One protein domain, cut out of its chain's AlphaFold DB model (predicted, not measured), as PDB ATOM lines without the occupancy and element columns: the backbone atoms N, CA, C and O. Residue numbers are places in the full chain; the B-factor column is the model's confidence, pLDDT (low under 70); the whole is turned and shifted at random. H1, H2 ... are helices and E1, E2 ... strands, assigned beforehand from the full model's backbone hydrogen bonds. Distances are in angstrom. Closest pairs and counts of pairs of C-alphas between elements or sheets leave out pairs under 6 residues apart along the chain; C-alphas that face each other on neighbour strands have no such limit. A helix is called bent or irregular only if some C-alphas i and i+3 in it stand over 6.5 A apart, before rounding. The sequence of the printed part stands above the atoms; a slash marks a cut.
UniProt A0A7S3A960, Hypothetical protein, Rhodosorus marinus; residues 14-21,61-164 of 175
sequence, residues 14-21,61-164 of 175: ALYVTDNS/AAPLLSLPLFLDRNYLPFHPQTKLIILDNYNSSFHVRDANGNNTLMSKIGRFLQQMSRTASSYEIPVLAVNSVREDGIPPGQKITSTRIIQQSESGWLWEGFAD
ATOM      1  N   ALA A  14     238.727 279.692 317.645       88.31
ATOM      2  CA  ALA A  14     239.614 280.323 316.678       88.31
ATOM      3  C   ALA A  14     240.946 280.668 317.349       88.31
ATOM      4  O   ALA A  14     240.981 281.072 318.509       88.31
ATOM      5  N   LEU A  15     242.047 280.532 316.617       90.19
ATOM      6  CA  LEU A  15     243.355 281.021 317.032       90.19
ATOM      7  C   LEU A  15     243.697 282.269 316.223       90.19
ATOM      8  O   LEU A  15     243.863 282.196 315.010       90.19
ATOM      9  N   TYR A  16     243.832 283.402 316.896       89.75
ATOM     10  CA  TYR A  16     244.210 284.676 316.308       89.75
ATOM     11  C   TYR A  16     245.683 284.964 316.586       89.75
ATOM     12  O   TYR A  16     246.103 285.097 317.734       89.75
ATOM     13  N   VAL A  17     246.482 285.077 315.536       88.75
ATOM     14  CA  VAL A  17     247.908 285.384 315.607       88.75
ATOM     15  C   VAL A  17     248.105 286.802 315.100       88.75
ATOM     16  O   VAL A  17     247.732 287.091 313.971       88.75
ATOM     17  N   THR A  18     248.676 287.680 315.916       85.50
ATOM     18  CA  THR A  18     248.812 289.113 315.608       85.50
ATOM     19  C   THR A  18     250.117 289.671 316.159       85.50
ATOM     20  O   THR A  18     250.695 289.110 317.088       85.50
ATOM     21  N   ASP A  19     250.584 290.797 315.635       76.06
ATOM     22  CA  ASP A  19     251.693 291.564 316.207       76.06
ATOM     23  C   ASP A  19     251.247 292.551 317.306       76.06
ATOM     24  O   ASP A  19     252.091 293.069 318.041       76.06
ATOM     25  N   ASN A  20     249.934 292.757 317.492       74.44
ATOM     26  CA  ASN A  20     249.368 293.745 318.417       74.44
ATOM     27  C   ASN A  20     248.159 293.212 319.216       74.44
ATOM     28  O   ASN A  20     247.017 293.638 319.037       74.44
ATOM     29  N   SER A  21     248.420 292.297 320.153       71.62
ATOM     30  CA  SER A  21     247.373 291.589 320.912       71.62
ATOM     31  C   SER A  21     246.383 292.482 321.670       71.62
ATOM     32  O   SER A  21     245.186 292.196 321.647       71.62
ATOM     33  N   ALA A  61     259.946 288.483 313.930       62.75
ATOM     34  CA  ALA A  61     259.944 287.545 312.795       62.75
ATOM     35  C   ALA A  61     260.441 286.128 313.139       62.75
ATOM     36  O   ALA A  61     260.064 285.155 312.488       62.75
ATOM     37  N   ALA A  62     261.348 286.007 314.113       67.06
ATOM     38  CA  ALA A  62     261.932 284.719 314.491       67.06
ATOM     39  C   ALA A  62     260.893 283.787 315.150       67.06
ATOM     40  O   ALA A  62     260.754 282.655 314.680       67.06
ATOM     41  N   PRO A  63     260.101 284.252 316.136       70.50
ATOM     42  CA  PRO A  63     258.938 283.517 316.625       70.50
ATOM     43  C   PRO A  63     257.940 283.153 315.520       70.50
ATOM     44  O   PRO A  63     257.460 282.020 315.493       70.50
ATOM     45  N   LEU A  64     257.693 284.052 314.557       77.56
ATOM     46  CA  LEU A  64     256.763 283.786 313.455       77.56
ATOM     47  C   LEU A  64     257.214 282.607 312.581       77.56
ATOM     48  O   LEU A  64     256.420 281.725 312.274       77.56
ATOM     49  N   LEU A  65     258.504 282.527 312.244       81.94
ATOM     50  CA  LEU A  65     259.054 281.399 311.480       81.94
ATOM     51  C   LEU A  65     258.949 280.061 312.226       81.94
ATOM     52  O   LEU A  65     258.872 279.012 311.590       81.94
ATOM     53  N   SER A  66     258.951 280.088 313.559       87.19
ATOM     54  CA  SER A  66     258.782 278.892 314.392       87.19
ATOM     55  C   SER A  66     257.325 278.528 314.677       87.19
ATOM     56  O   SER A  66     257.069 277.424 315.156       87.19
ATOM     57  N   LEU A  67     256.376 279.415 314.362       89.81
ATOM     58  CA  LEU A  67     254.960 279.237 314.667       89.81
ATOM     59  C   LEU A  67     254.383 277.909 314.145       89.81
ATOM     60  O   LEU A  67     253.761 277.227 314.952       89.81
ATOM     61  N   PRO A  68     254.612 277.466 312.889       91.25
ATOM     62  CA  PRO A  68     254.055 276.194 312.422       91.25
ATOM     63  C   PRO A  68     254.498 275.012 313.296       91.25
ATOM     64  O   PRO A  68     253.689 274.190 313.712       91.25
ATOM     65  N   LEU A  69     255.788 274.971 313.646       91.88
ATOM     66  CA  LEU A  69     256.351 273.921 314.496       91.88
ATOM     67  C   LEU A  69     255.817 273.996 315.931       91.88
ATOM     68  O   LEU A  69     255.583 272.963 316.559       91.88
ATOM     69  N   PHE A  70     255.651 275.209 316.460       91.25
ATOM     70  CA  PHE A  70     255.054 275.419 317.773       91.25
ATOM     71  C   PHE A  70     253.611 274.908 317.807       91.25
ATOM     72  O   PHE A  70     253.272 274.154 318.719       91.25
ATOM     73  N   LEU A  71     252.803 275.267 316.803       92.25
ATOM     74  CA  LEU A  71     251.408 274.846 316.695       92.25
ATOM     75  C   LEU A  71     251.286 273.327 316.633       92.25
ATOM     76  O   LEU A  71     250.525 272.757 317.410       92.25
ATOM     77  N   ASP A  72     252.084 272.688 315.778       93.88
ATOM     78  CA  ASP A  72     252.091 271.236 315.602       93.88
ATOM     79  C   ASP A  72     252.474 270.485 316.885       93.88
ATOM     80  O   ASP A  72     251.857 269.490 317.246       93.88
ATOM     81  N   ARG A  73     253.487 270.963 317.618       92.62
ATOM     82  CA  ARG A  73     254.035 270.210 318.759       92.62
ATOM     83  C   ARG A  73     253.429 270.559 320.111       92.62
ATOM     84  O   ARG A  73     253.492 269.731 321.014       92.62
ATOM     85  N   ASN A  74     252.920 271.778 320.283       91.00
ATOM     86  CA  ASN A  74     252.619 272.317 321.613       91.00
ATOM     87  C   ASN A  74     251.217 272.909 321.753       91.00
ATOM     88  O   ASN A  74     250.809 273.161 322.881       91.00
ATOM     89  N   TYR A  75     250.492 273.148 320.657       91.06
ATOM     90  CA  TYR A  75     249.171 273.771 320.729       91.06
ATOM     91  C   TYR A  75     248.080 272.848 320.188       91.06
ATOM     92  O   TYR A  75     247.263 272.350 320.952       91.06
ATOM     93  N   LEU A  76     248.086 272.543 318.890       92.12
ATOM     94  CA  LEU A  76     246.997 271.810 318.238       92.12
ATOM     95  C   LEU A  76     246.713 270.419 318.843       92.12
ATOM     96  O   LEU A  76     245.532 270.105 319.000       92.12
ATOM     97  N   PRO A  77     247.709 269.629 319.302       92.56
ATOM     98  CA  PRO A  77     247.444 268.372 320.011       92.56
ATOM     99  C   PRO A  77     246.638 268.529 321.309       92.56
ATOM    100  O   PRO A  77     245.945 267.604 321.720       92.56
ATOM    101  N   PHE A  78     246.735 269.690 321.961       90.62
ATOM    102  CA  PHE A  78     246.062 269.996 323.228       90.62
ATOM    103  C   PHE A  78     244.818 270.877 323.044       90.62
ATOM    104  O   PHE A  78     244.039 271.042 323.980       90.62
ATOM    105  N   HIS A  79     244.614 271.415 321.838       89.81
ATOM    106  CA  HIS A  79     243.494 272.279 321.473       89.81
ATOM    107  C   HIS A  79     242.742 271.752 320.229       89.81
ATOM    108  O   HIS A  79     242.609 272.484 319.240       89.81
ATOM    109  N   PRO A  80     242.222 270.504 320.253       89.56
ATOM    110  CA  PRO A  80     241.558 269.860 319.106       89.56
ATOM    111  C   PRO A  80     240.264 270.558 318.645       89.56
ATOM    112  O   PRO A  80     239.783 270.345 317.531       89.56
ATOM    113  N   GLN A  81     239.697 271.412 319.497       89.38
ATOM    114  CA  GLN A  81     238.557 272.275 319.195       89.38
ATOM    115  C   GLN A  81     238.916 273.484 318.316       89.38
ATOM    116  O   GLN A  81     238.027 274.237 317.930       89.38
ATOM    117  N   THR A  82     240.194 273.710 317.997       90.31
ATOM    118  CA  THR A  82     240.589 274.793 317.084       90.31
ATOM    119  C   THR A  82     240.068 274.486 315.680       90.31
ATOM    120  O   THR A  82     240.441 273.475 315.092       90.31
ATOM    121  N   LYS A  83     239.207 275.351 315.137       89.44
ATOM    122  CA  LYS A  83     238.589 275.202 313.805       89.44
ATOM    123  C   LYS A  83     238.982 276.296 312.818       89.44
ATOM    124  O   LYS A  83     238.576 276.235 311.666       89.44
ATOM    125  N   LEU A  84     239.752 277.293 313.247       89.69
ATOM    126  CA  LEU A  84     240.234 278.370 312.386       89.69
ATOM    127  C   LEU A  84     241.531 278.950 312.946       89.69
ATOM    128  O   LEU A  84     241.620 279.212 314.145       89.69
ATOM    129  N   ILE A  85     242.510 279.201 312.078       89.81
ATOM    130  CA  ILE A  85     243.699 279.994 312.412       89.81
ATOM    131  C   ILE A  85     243.672 281.274 311.579       89.81
ATOM    132  O   ILE A  85     243.579 281.221 310.356       89.81
ATOM    133  N   ILE A  86     243.787 282.423 312.234       89.06
ATOM    134  CA  ILE A  86     243.883 283.736 311.598       89.06
ATOM    135  C   ILE A  86     245.303 284.254 311.808       89.06
ATOM    136  O   ILE A  86     245.746 284.403 312.943       89.06
ATOM    137  N   LEU A  87     246.021 284.514 310.720       87.94
ATOM    138  CA  LEU A  87     247.334 285.151 310.718       87.94
ATOM    139  C   LEU A  87     247.155 286.618 310.334       87.94
ATOM    140  O   LEU A  87     247.178 286.962 309.153       87.94
ATOM    141  N   ASP A  88     246.949 287.470 311.325       84.31
ATOM    142  CA  ASP A  88     246.799 288.903 311.137       84.31
ATOM    143  C   ASP A  88     248.152 289.580 310.914       84.31
ATOM    144  O   ASP A  88     249.122 289.341 311.636       84.31
ATOM    145  N   ASN A  89     248.199 290.414 309.877       76.75
ATOM    146  CA  ASN A  89     249.344 291.222 309.481       76.75
ATOM    147  C   ASN A  89     250.685 290.461 309.460       76.75
ATOM    148  O   ASN A  89     251.732 291.008 309.805       76.75
ATOM    149  N   TYR A  90     250.683 289.187 309.053       73.75
ATOM    150  CA  TYR A  90     251.838 288.294 309.230       73.75
ATOM    151  C   TYR A  90     253.127 288.807 308.560       73.75
ATOM    152  O   TYR A  90     254.229 288.410 308.930       73.75
ATOM    153  N   ASN A  91     253.022 289.670 307.548       70.88
ATOM    154  CA  ASN A  91     254.167 290.241 306.844       70.88
ATOM    155  C   ASN A  91     254.888 291.347 307.632       70.88
ATOM    156  O   ASN A  91     256.067 291.589 307.361       70.88
ATOM    157  N   SER A  92     254.235 292.013 308.588       70.06
ATOM    158  CA  SER A  92     254.796 293.166 309.310       70.06
ATOM    159  C   SER A  92     256.124 292.830 309.982       70.06
ATOM    160  O   SER A  92     257.130 293.515 309.784       70.06
ATOM    161  N   SER A  93     256.152 291.686 310.665       65.69
ATOM    162  CA  SER A  93     257.319 291.137 311.349       65.69
ATOM    163  C   SER A  93     258.478 290.872 310.382       65.69
ATOM    164  O   SER A  93     259.643 291.034 310.740       65.69
ATOM    165  N   PHE A  94     258.186 290.502 309.132       66.62
ATOM    166  CA  PHE A  94     259.198 290.245 308.109       66.62
ATOM    167  C   PHE A  94     259.799 291.541 307.538       66.62
ATOM    168  O   PHE A  94     261.008 291.592 307.299       66.62
ATOM    169  N   HIS A  95     259.002 292.602 307.371       60.72
ATOM    170  CA  HIS A  95     259.452 293.880 306.801       60.72
ATOM    171  C   HIS A  95     260.428 294.655 307.701       60.72
ATOM    172  O   HIS A  95     261.311 295.334 307.180       60.72
ATOM    173  N   VAL A  96     260.348 294.502 309.029       53.72
ATOM    174  CA  VAL A  96     261.261 295.172 309.983       53.72
ATOM    175  C   VAL A  96     262.730 294.771 309.769       53.72
ATOM    176  O   VAL A  96     263.636 295.539 310.086       53.72
ATOM    177  N   ARG A  97     262.997 293.586 309.201       50.09
ATOM    178  CA  ARG A  97     264.359 293.044 309.055       50.09
ATOM    179  C   ARG A  97     264.973 293.166 307.659       50.09
ATOM    180  O   ARG A  97     266.156 292.868 307.529       50.09
ATOM    181  N   ASP A  98     264.222 293.568 306.635       49.25
ATOM    182  CA  ASP A  98     264.692 293.505 305.238       49.25
ATOM    183  C   ASP A  98     264.378 294.789 304.445       49.25
ATOM    184  O   ASP A  98     263.892 294.751 303.316       49.25
ATOM    185  N   ALA A  99     264.686 295.953 305.032       49.19
ATOM    186  CA  ALA A  99     264.564 297.268 304.382       49.19
ATOM    187  C   ALA A  99     265.437 297.432 303.113       49.19
ATOM    188  O   ALA A  99     265.316 298.431 302.411       49.19
ATOM    189  N   ASN A 100     266.290 296.450 302.796       51.50
ATOM    190  CA  ASN A 100     267.263 296.498 301.703       51.50
ATOM    191  C   ASN A 100     266.857 295.670 300.467       51.50
ATOM    192  O   ASN A 100     267.706 295.374 299.629       51.50
ATOM    193  N   GLY A 101     265.575 295.309 300.325       51.22
ATOM    194  CA  GLY A 101     265.029 294.810 299.055       51.22
ATOM    195  C   GLY A 101     265.580 293.452 298.616       51.22
ATOM    196  O   GLY A 101     265.833 293.230 297.434       51.22
ATOM    197  N   ASN A 102     265.804 292.542 299.562       53.62
ATOM    198  CA  ASN A 102     266.516 291.307 299.284       53.62
ATOM    199  C   ASN A 102     265.536 290.159 298.955       53.62
ATOM    200  O   ASN A 102     264.575 289.904 299.686       53.62
ATOM    201  N   ASN A 103     265.799 289.407 297.877       57.91
ATOM    202  CA  ASN A 103     265.010 288.237 297.427       57.91
ATOM    203  C   ASN A 103     264.802 287.161 298.524       57.91
ATOM    204  O   ASN A 103     263.956 286.270 298.406       57.91
ATOM    205  N   THR A 104     265.557 287.245 299.621       66.56
ATOM    206  CA  THR A 104     265.413 286.417 300.819       66.56
ATOM    207  C   THR A 104     264.102 286.620 301.571       66.56
ATOM    208  O   THR A 104     263.638 285.662 302.193       66.56
ATOM    209  N   LEU A 105     263.484 287.804 301.517       69.69
ATOM    210  CA  LEU A 105     262.241 288.090 302.237       69.69
ATOM    211  C   LEU A 105     261.075 287.246 301.713       69.69
ATOM    212  O   LEU A 105     260.435 286.513 302.467       69.69
ATOM    213  N   MET A 106     260.855 287.290 300.397       67.12
ATOM    214  CA  MET A 106     259.782 286.543 299.736       67.12
ATOM    215  C   MET A 106     259.988 285.032 299.860       67.12
ATOM    216  O   MET A 106     259.030 284.297 300.089       67.12
ATOM    217  N   SER A 107     261.240 284.555 299.811       73.94
ATOM    218  CA  SER A 107     261.543 283.139 300.060       73.94
ATOM    219  C   SER A 107     261.201 282.715 301.494       73.94
ATOM    220  O   SER A 107     260.663 281.627 301.693       73.94
ATOM    221  N   LYS A 108     261.474 283.560 302.501       76.31
ATOM    222  CA  LYS A 108     261.134 283.279 303.908       76.31
ATOM    223  C   LYS A 108     259.624 283.261 304.135       76.31
ATOM    224  O   LYS A 108     259.133 282.318 304.747       76.31
ATOM    225  N   ILE A 109     258.905 284.244 303.595       79.12
ATOM    226  CA  ILE A 109     257.438 284.301 303.660       79.12
ATOM    227  C   ILE A 109     256.822 283.076 302.972       79.12
ATOM    228  O   ILE A 109     255.974 282.409 303.556       79.12
ATOM    229  N   GLY A 110     257.289 282.729 301.768       79.50
ATOM    230  CA  GLY A 110     256.798 281.560 301.037       79.50
ATOM    231  C   GLY A 110     257.008 280.252 301.804       79.50
ATOM    232  O   GLY A 110     256.085 279.448 301.912       79.50
ATOM    233  N   ARG A 111     258.192 280.057 302.408       82.88
ATOM    234  CA  ARG A 111     258.459 278.888 303.266       82.88
ATOM    235  C   ARG A 111     257.551 278.854 304.490       82.88
ATOM    236  O   ARG A 111     257.021 277.793 304.803       82.88
ATOM    237  N   PHE A 112     257.361 279.991 305.154       86.44
ATOM    238  CA  PHE A 112     256.473 280.105 306.308       86.44
ATOM    239  C   PHE A 112     255.033 279.716 305.953       86.44
ATOM    240  O   PHE A 112     254.467 278.831 306.589       86.44
ATOM    241  N   LEU A 113     254.467 280.302 304.894       84.94
ATOM    242  CA  LEU A 113     253.105 279.996 304.447       84.94
ATOM    243  C   LEU A 113     252.958 278.533 304.011       84.94
ATOM    244  O   LEU A 113     251.934 277.906 304.277       84.94
ATOM    245  N   GLN A 114     253.988 277.948 303.393       85.12
ATOM    246  CA  GLN A 114     253.993 276.525 303.053       85.12
ATOM    247  C   GLN A 114     253.997 275.632 304.304       85.12
ATOM    248  O   GLN A 114     253.295 274.624 304.346       85.12
ATOM    249  N   GLN A 115     254.779 275.980 305.328       89.38
ATOM    250  CA  GLN A 115     254.823 275.238 306.592       89.38
ATOM    251  C   GLN A 115     253.523 275.376 307.388       89.38
ATOM    252  O   GLN A 115     253.026 274.375 307.902       89.38
ATOM    253  N   MET A 116     252.955 276.586 307.449       91.25
ATOM    254  CA  MET A 116     251.635 276.825 308.037       91.25
ATOM    255  C   MET A 116     250.574 275.980 307.342       91.25
ATOM    256  O   MET A 116     249.835 275.276 308.019       91.25
ATOM    257  N   SER A 117     250.569 275.973 306.007       86.44
ATOM    258  CA  SER A 117     249.625 275.184 305.216       86.44
ATOM    259  C   SER A 117     249.724 273.687 305.519       86.44
ATOM    260  O   SER A 117     248.715 273.052 305.808       86.44
ATOM    261  N   ARG A 118     250.940 273.126 305.550       87.69
ATOM    262  CA  ARG A 118     251.152 271.711 305.908       87.69
ATOM    263  C   ARG A 118     250.678 271.386 307.321       87.69
ATOM    264  O   ARG A 118     250.055 270.348 307.529       87.69
ATOM    265  N   THR A 119     250.993 272.264 308.271       91.12
ATOM    266  CA  THR A 119     250.584 272.097 309.669       91.12
ATOM    267  C   THR A 119     249.067 272.077 309.740       91.12
ATOM    268  O   THR A 119     248.493 271.090 310.167       91.12
ATOM    269  N   ALA A 120     248.410 273.108 309.220       88.94
ATOM    270  CA  ALA A 120     246.968 273.250 309.311       88.94
ATOM    271  C   ALA A 120     246.208 272.137 308.570       88.94
ATOM    272  O   ALA A 120     245.253 271.594 309.115       88.94
ATOM    273  N   SER A 121     246.695 271.694 307.402       87.56
ATOM    274  CA  SER A 121     246.139 270.531 306.693       87.56
ATOM    275  C   SER A 121     246.223 269.235 307.498       87.56
ATOM    276  O   SER A 121     245.325 268.411 307.387       87.56
ATOM    277  N   SER A 122     247.258 269.051 308.323       91.62
ATOM    278  CA  SER A 122     247.400 267.842 309.155       91.62
ATOM    279  C   SER A 122     246.340 267.754 310.259       91.62
ATOM    280  O   SER A 122     246.074 266.666 310.759       91.62
ATOM    281  N   TYR A 123     245.733 268.889 310.616       90.94
ATOM    282  CA  TYR A 123     244.655 268.986 311.603       90.94
ATOM    283  C   TYR A 123     243.305 269.358 310.965       90.94
ATOM    284  O   TYR A 123     242.346 269.589 311.693       90.94
ATOM    285  N   GLU A 124     243.227 269.432 309.629       89.94
ATOM    286  CA  GLU A 124     242.033 269.859 308.879       89.94
ATOM    287  C   GLU A 124     241.510 271.248 309.299       89.94
ATOM    288  O   GLU A 124     240.306 271.507 309.338       89.94
ATOM    289  N   ILE A 125     242.428 272.165 309.622       89.38
ATOM    290  CA  ILE A 125     242.098 273.518 310.075       89.38
ATOM    291  C   ILE A 125     242.315 274.509 308.923       89.38
ATOM    292  O   ILE A 125     243.426 274.591 308.397       89.38
ATOM    293  N   PRO A 126     241.311 275.305 308.529       85.75
ATOM    294  CA  PRO A 126     241.515 276.400 307.590       85.75
ATOM    295  C   PRO A 126     242.406 277.495 308.193       85.75
ATOM    296  O   PRO A 126     242.293 277.845 309.373       85.75
ATOM    297  N   VAL A 127     243.266 278.080 307.355       87.19
ATOM    298  CA  VAL A 127     244.087 279.246 307.709       87.19
ATOM    299  C   VAL A 127     243.677 280.444 306.866       87.19
ATOM    300  O   VAL A 127     243.667 280.377 305.634       87.19
ATOM    301  N   LEU A 128     243.394 281.551 307.547       84.44
ATOM    302  CA  LEU A 128     243.142 282.857 306.961       84.44
ATOM    303  C   LEU A 128     244.359 283.748 307.202       84.44
ATOM    304  O   LEU A 128     244.636 284.117 308.340       84.44
ATOM    305  N   ALA A 129     245.096 284.098 306.153       82.69
ATOM    306  CA  ALA A 129     246.235 285.000 306.259       82.69
ATOM    307  C   ALA A 129     245.851 286.395 305.767       82.69
ATOM    308  O   ALA A 129     245.425 286.574 304.626       82.69
ATOM    309  N   VAL A 130     246.023 287.387 306.634       78.62
ATOM    310  CA  VAL A 130     245.716 288.785 306.358       78.62
ATOM    311  C   VAL A 130     247.019 289.561 306.250       78.62
ATOM    312  O   VAL A 130     247.910 289.453 307.092       78.62
ATOM    313  N   ASN A 131     247.146 290.344 305.189       72.88
ATOM    314  CA  ASN A 131     248.295 291.194 304.942       72.88
ATOM    315  C   ASN A 131     247.818 292.633 304.722       72.88
ATOM    316  O   ASN A 131     247.046 292.907 303.799       72.88
ATOM    317  N   SER A 132     248.305 293.549 305.555       65.38
ATOM    318  CA  SER A 132     248.110 294.979 305.352       65.38
ATOM    319  C   SER A 132     249.163 295.504 304.384       65.38
ATOM    320  O   SER A 132     250.350 295.576 304.714       65.38
ATOM    321  N   VAL A 133     248.738 295.907 303.187       59.59
ATOM    322  CA  VAL A 133     249.649 296.471 302.187       59.59
ATOM    323  C   VAL A 133     249.503 297.986 302.173       59.59
ATOM    324  O   VAL A 133     248.418 298.524 301.939       59.59
ATOM    325  N   ARG A 134     250.618 298.682 302.414       54.56
ATOM    326  CA  ARG A 134     250.759 300.089 302.031       54.56
ATOM    327  C   ARG A 134     251.024 300.141 300.534       54.56
ATOM    328  O   ARG A 134     251.952 299.488 300.065       54.56
ATOM    329  N   GLU A 135     250.214 300.893 299.803       52.94
ATOM    330  CA  GLU A 135     250.508 301.186 298.402       52.94
ATOM    331  C   GLU A 135     251.790 302.022 298.296       52.94
ATOM    332  O   GLU A 135     252.053 302.901 299.129       52.94
ATOM    333  N   ASP A 136     252.596 301.725 297.277       43.78
ATOM    334  CA  ASP A 136     253.821 302.463 296.988       43.78
ATOM    335  C   ASP A 136     253.503 303.952 296.790       43.78
ATOM    336  O   ASP A 136     252.626 304.324 296.012       43.78
ATOM    337  N   GLY A 137     254.222 304.820 297.509       45.25
ATOM    338  CA  GLY A 137     254.050 306.276 297.444       45.25
ATOM    339  C   GLY A 137     253.203 306.901 298.560       45.25
ATOM    340  O   GLY A 137     253.108 308.128 298.610       45.25
ATOM    341  N   ILE A 138     252.641 306.117 299.489       47.62
ATOM    342  CA  ILE A 138     251.923 306.661 300.655       47.62
ATOM    343  C   ILE A 138     252.914 307.060 301.773       47.62
ATOM    344  O   ILE A 138     253.665 306.207 302.258       47.62
ATOM    345  N   PRO A 139     252.922 308.330 302.236       41.50
ATOM    346  CA  PRO A 139     253.856 308.807 303.256       41.50
ATOM    347  C   PRO A 139     253.743 308.071 304.607       41.50
ATOM    348  O   PRO A 139     252.642 307.675 305.015       41.50
ATOM    349  N   PRO A 140     254.849 307.955 305.372       41.66
ATOM    350  CA  PRO A 140     254.809 307.471 306.749       41.66
ATOM    351  C   PRO A 140     253.821 308.298 307.587       41.66
ATOM    352  O   PRO A 140     253.935 309.517 307.660       41.66
ATOM    353  N   GLY A 141     252.840 307.637 308.210       42.81
ATOM    354  CA  GLY A 141     251.820 308.279 309.054       42.81
ATOM    355  C   GLY A 141     250.412 308.308 308.452       42.81
ATOM    356  O   GLY A 141     249.457 308.580 309.173       42.81
ATOM    357  N   GLN A 142     250.248 307.957 307.172       45.97
ATOM    358  CA  GLN A 142     248.924 307.736 306.580       45.97
ATOM    359  C   GLN A 142     248.467 306.274 306.754       45.97
ATOM    360  O   GLN A 142     249.296 305.352 306.815       45.97
ATOM    361  N   LYS A 143     247.145 306.087 306.915       45.16
ATOM    362  CA  LYS A 143     246.496 304.792 307.188       45.16
ATOM    363  C   LYS A 143     246.744 303.794 306.052       45.16
ATOM    364  O   LYS A 143     246.862 304.175 304.894       45.16
ATOM    365  N   ILE A 144     246.812 302.515 306.420       51.62
ATOM    366  CA  ILE A 144     246.841 301.368 305.503       51.62
ATOM    367  C   ILE A 144     245.632 301.476 304.560       51.62
ATOM    368  O   ILE A 144     244.507 301.622 305.038       51.62
ATOM    369  N   THR A 145     245.864 301.450 303.246       50.00
ATOM    370  CA  THR A 145     244.816 301.644 302.229       50.00
ATOM    371  C   THR A 145     244.225 300.344 301.693       50.00
ATOM    372  O   THR A 145     243.144 300.384 301.116       50.00
ATOM    373  N   SER A 146     244.870 299.189 301.907       52.03
ATOM    374  CA  SER A 146     244.338 297.905 301.437       52.03
ATOM    375  C   SER A 146     244.655 296.740 302.376       52.03
ATOM    376  O   SER A 146     245.799 296.559 302.807       52.03
ATOM    377  N   THR A 147     243.636 295.927 302.655       53.19
ATOM    378  CA  THR A 147     243.773 294.649 303.359       53.19
ATOM    379  C   THR A 147     243.653 293.522 302.341       53.19
ATOM    380  O   THR A 147     242.661 293.425 301.614       53.19
ATOM    381  N   ARG A 148     244.680 292.675 302.267       59.72
ATOM    382  CA  ARG A 148     244.714 291.497 301.394       59.72
ATOM    383  C   ARG A 148     244.432 290.254 302.216       59.72
ATOM    384  O   ARG A 148     245.084 290.039 303.237       59.72
ATOM    385  N   ILE A 149     243.493 289.445 301.746       60.06
ATOM    386  CA  ILE A 149     243.111 288.191 302.382       60.06
ATOM    387  C   ILE A 149     243.545 287.048 301.467       60.06
ATOM    388  O   ILE A 149     243.270 287.041 300.266       60.06
ATOM    389  N   ILE A 150     244.276 286.097 302.035       64.12
ATOM    390  CA  ILE A 150     244.695 284.883 301.345       64.12
ATOM    391  C   ILE A 150     244.195 283.705 302.175       64.12
ATOM    392  O   ILE A 150     244.490 283.609 303.369       64.12
ATOM    393  N   GLN A 151     243.436 282.818 301.540       60.50
ATOM    394  CA  GLN A 151     242.881 281.632 302.178       60.50
ATOM    395  C   GLN A 151     243.634 280.387 301.714       60.50
ATOM    396  O   GLN A 151     244.028 280.263 300.554       60.50
ATOM    397  N   GLN A 152     243.840 279.439 302.622       56.94
ATOM    398  CA  GLN A 152     244.330 278.119 302.250       56.94
ATOM    399  C   GLN A 152     243.211 277.271 301.621       56.94
ATOM    400  O   GLN A 152     242.121 277.149 302.173       56.94
ATOM    401  N   SER A 153     243.521 276.621 300.504       60.84
ATOM    402  CA  SER A 153     242.717 275.590 299.855       60.84
ATOM    403  C   SER A 153     243.467 274.261 299.782       60.84
ATOM    404  O   SER A 153     244.653 274.163 300.109       60.84
ATOM    405  N   GLU A 154     242.780 273.235 299.287       52.78
ATOM    406  CA  GLU A 154     243.368 271.923 298.996       52.78
ATOM    407  C   GLU A 154     244.498 271.985 297.952       52.78
ATOM    408  O   GLU A 154     245.404 271.153 297.961       52.78
ATOM    409  N   SER A 155     244.474 272.980 297.059       51.41
ATOM    410  CA  SER A 155     245.432 273.140 295.958       51.41
ATOM    411  C   SER A 155     246.543 274.161 296.235       51.41
ATOM    412  O   SER A 155     247.436 274.332 295.403       51.41
ATOM    413  N   GLY A 156     246.527 274.827 297.394       57.09
ATOM    414  CA  GLY A 156     247.513 275.837 297.774       57.09
ATOM    415  C   GLY A 156     246.870 277.058 298.422       57.09
ATOM    416  O   GLY A 156     245.841 276.959 299.069       57.09
ATOM    417  N   TRP A 157     247.484 278.229 298.285       60.00
ATOM    418  CA  TRP A 157     246.897 279.475 298.782       60.00
ATOM    419  C   TRP A 157     246.063 280.121 297.673       60.00
ATOM    420  O   TRP A 157     246.610 280.510 296.636       60.00
ATOM    421  N   LEU A 158     244.751 280.213 297.879       51.78
ATOM    422  CA  LEU A 158     243.835 280.935 297.005       51.78
ATOM    423  C   LEU A 158     243.823 282.411 297.387       51.78
ATOM    424  O   LEU A 158     243.697 282.797 298.550       51.78
ATOM    425  N   TRP A 159     243.978 283.244 296.368       52.59
ATOM    426  CA  TRP A 159     243.846 284.684 296.487       52.59
ATOM    427  C   TRP A 159     242.368 285.058 296.516       52.59
ATOM    428  O   TRP A 159     241.683 284.910 295.504       52.59
ATOM    429  N   GLU A 160     241.897 285.589 297.641       49.25
ATOM    430  CA  GLU A 160     240.505 286.009 297.815       49.25
ATOM    431  C   GLU A 160     240.427 287.527 298.026       49.25
ATOM    432  O   GLU A 160     240.137 288.040 299.100       49.25
ATOM    433  N   GLY A 161     240.698 288.260 296.945       44.56
ATOM    434  CA  GLY A 161     240.257 289.647 296.780       44.56
ATOM    435  C   GLY A 161     240.956 290.737 297.608       44.56
ATOM    436  O   GLY A 161     241.873 290.515 298.400       44.56
ATOM    437  N   PHE A 162     240.513 291.970 297.348       46.56
ATOM    438  CA  PHE A 162     240.858 293.175 298.096       46.56
ATOM    439  C   PHE A 162     239.673 293.528 298.996       46.56
ATOM    440  O   PHE A 162     238.560 293.694 298.495       46.56
ATOM    441  N   ALA A 163     239.909 293.672 300.297       42.81
ATOM    442  CA  ALA A 163     238.964 294.350 301.173       42.81
ATOM    443  C   ALA A 163     239.360 295.831 301.210       42.81
ATOM    444  O   ALA A 163     240.360 296.200 301.836       42.81
ATOM    445  N   ASP A 164     238.613 296.677 300.498       41.81
ATOM    446  CA  ASP A 164     238.655 298.114 300.757       41.81
ATOM    447  C   ASP A 164     237.930 298.349 302.093       41.81
ATOM    448  O   ASP A 164     236.783 297.929 302.251       41.81
TER     449      ASP A 164
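Overview. This is residues 14 to 21 and 61 to 164 of the 175 residues of the protein "Hypothetical protein" of Rhodosorus marinus (UniProt A0A7S3A960). A strongly twisted sheet of five strands makes a wall, and the long helix H3 lies along one of its faces, with H1 side by side with H3 and the short H2 near the beginning of both; the other face of the sheet bears no named helix. Two loops stick out, at residues 98 to 104, of which 104 belongs to H3, and at residues 136 to 141. The printed part has 112 residues, with three named helices and five named strands in the order E1, H1, E2, H2, H3, E3, E4, E5; the sheet runs E1 E2 E3 E4 E5 and is mixed, and the class is mixed, helices and strands. The whole is compact, with a radius of gyration of the C-alphas of 14.6 A, and spans 44 by 30 by 28 A.

Along the chain. E1, residues 14 to 18, begins at C-alpha 14 (239.614, 280.323, 316.678). After the cut, H1 is residues 61 to 75, 19.2 A long; it is irregular, with C-alphas 65 and 68 7.3 A apart. E2 is residues 82 to 87 and H2 residues 92 to 95. H3, residues 104 to 122, is 27.2 A long and begins at C-alpha 104 (265.413, 286.417, 300.819). E3 is residues 127 to 133, 18.9 A; E4 is residues 146 to 153, 22.4 A; E5 is residues 156 to 163, 20.7 A, ending at C-alpha 163 (238.964, 294.350, 301.173).

Arrangement. E1, an edge strand, is parallel to E2, with N 15 and O 84 at 2.8 A. E2 is parallel to E3, with N 128 and O 85 at 2.8 A. E2, H2, H3 and E3 form a strand-helix-strand unit, two parallel neighbour strands with helices between, its crossover right-handed. E3, E4 and E5 form a meander, each strand the antiparallel neighbour of the one before, in two hairpins: N 131 and O 148 are 2.9 A apart, N 158 and O 151 2.8 A. H3 is on the sheet at a height of 9.0 A, over E3 and only just over E4, on which 3 of its C-alphas fall; it runs along the strands, at 12 degrees to E3 on the local plane. Its closest C-alphas to E3 are those of Ala 120 and Val 127, 6.8 A. H1 touches H3, at residues 112 to 119 of H3 alone, closest at the C-alphas of Pro 68 and Met 116, 5.0 A, the same way at a shallow tilt of 11 degrees. H1 only grazes the sheet, with residues 64 to 75. In H3 every O i to N i+4 pair is within hydrogen-bond range, in H1 9 of 11; H2 is too short for such a pair.

Size, cuts and confidence. The C-alphas farthest apart, those of Phe 78 and Gly 137, are 45.2 A apart. Residues 22 to 60 are not printed, and C-alphas 21 and 61 are 15.5 A apart across the cut. The link from E3 to E4, 12 residues, is long. The mean pLDDT of the printed part is 71.7, with residues 61 to 62, 93 to 106 and 132 to 164 under 70.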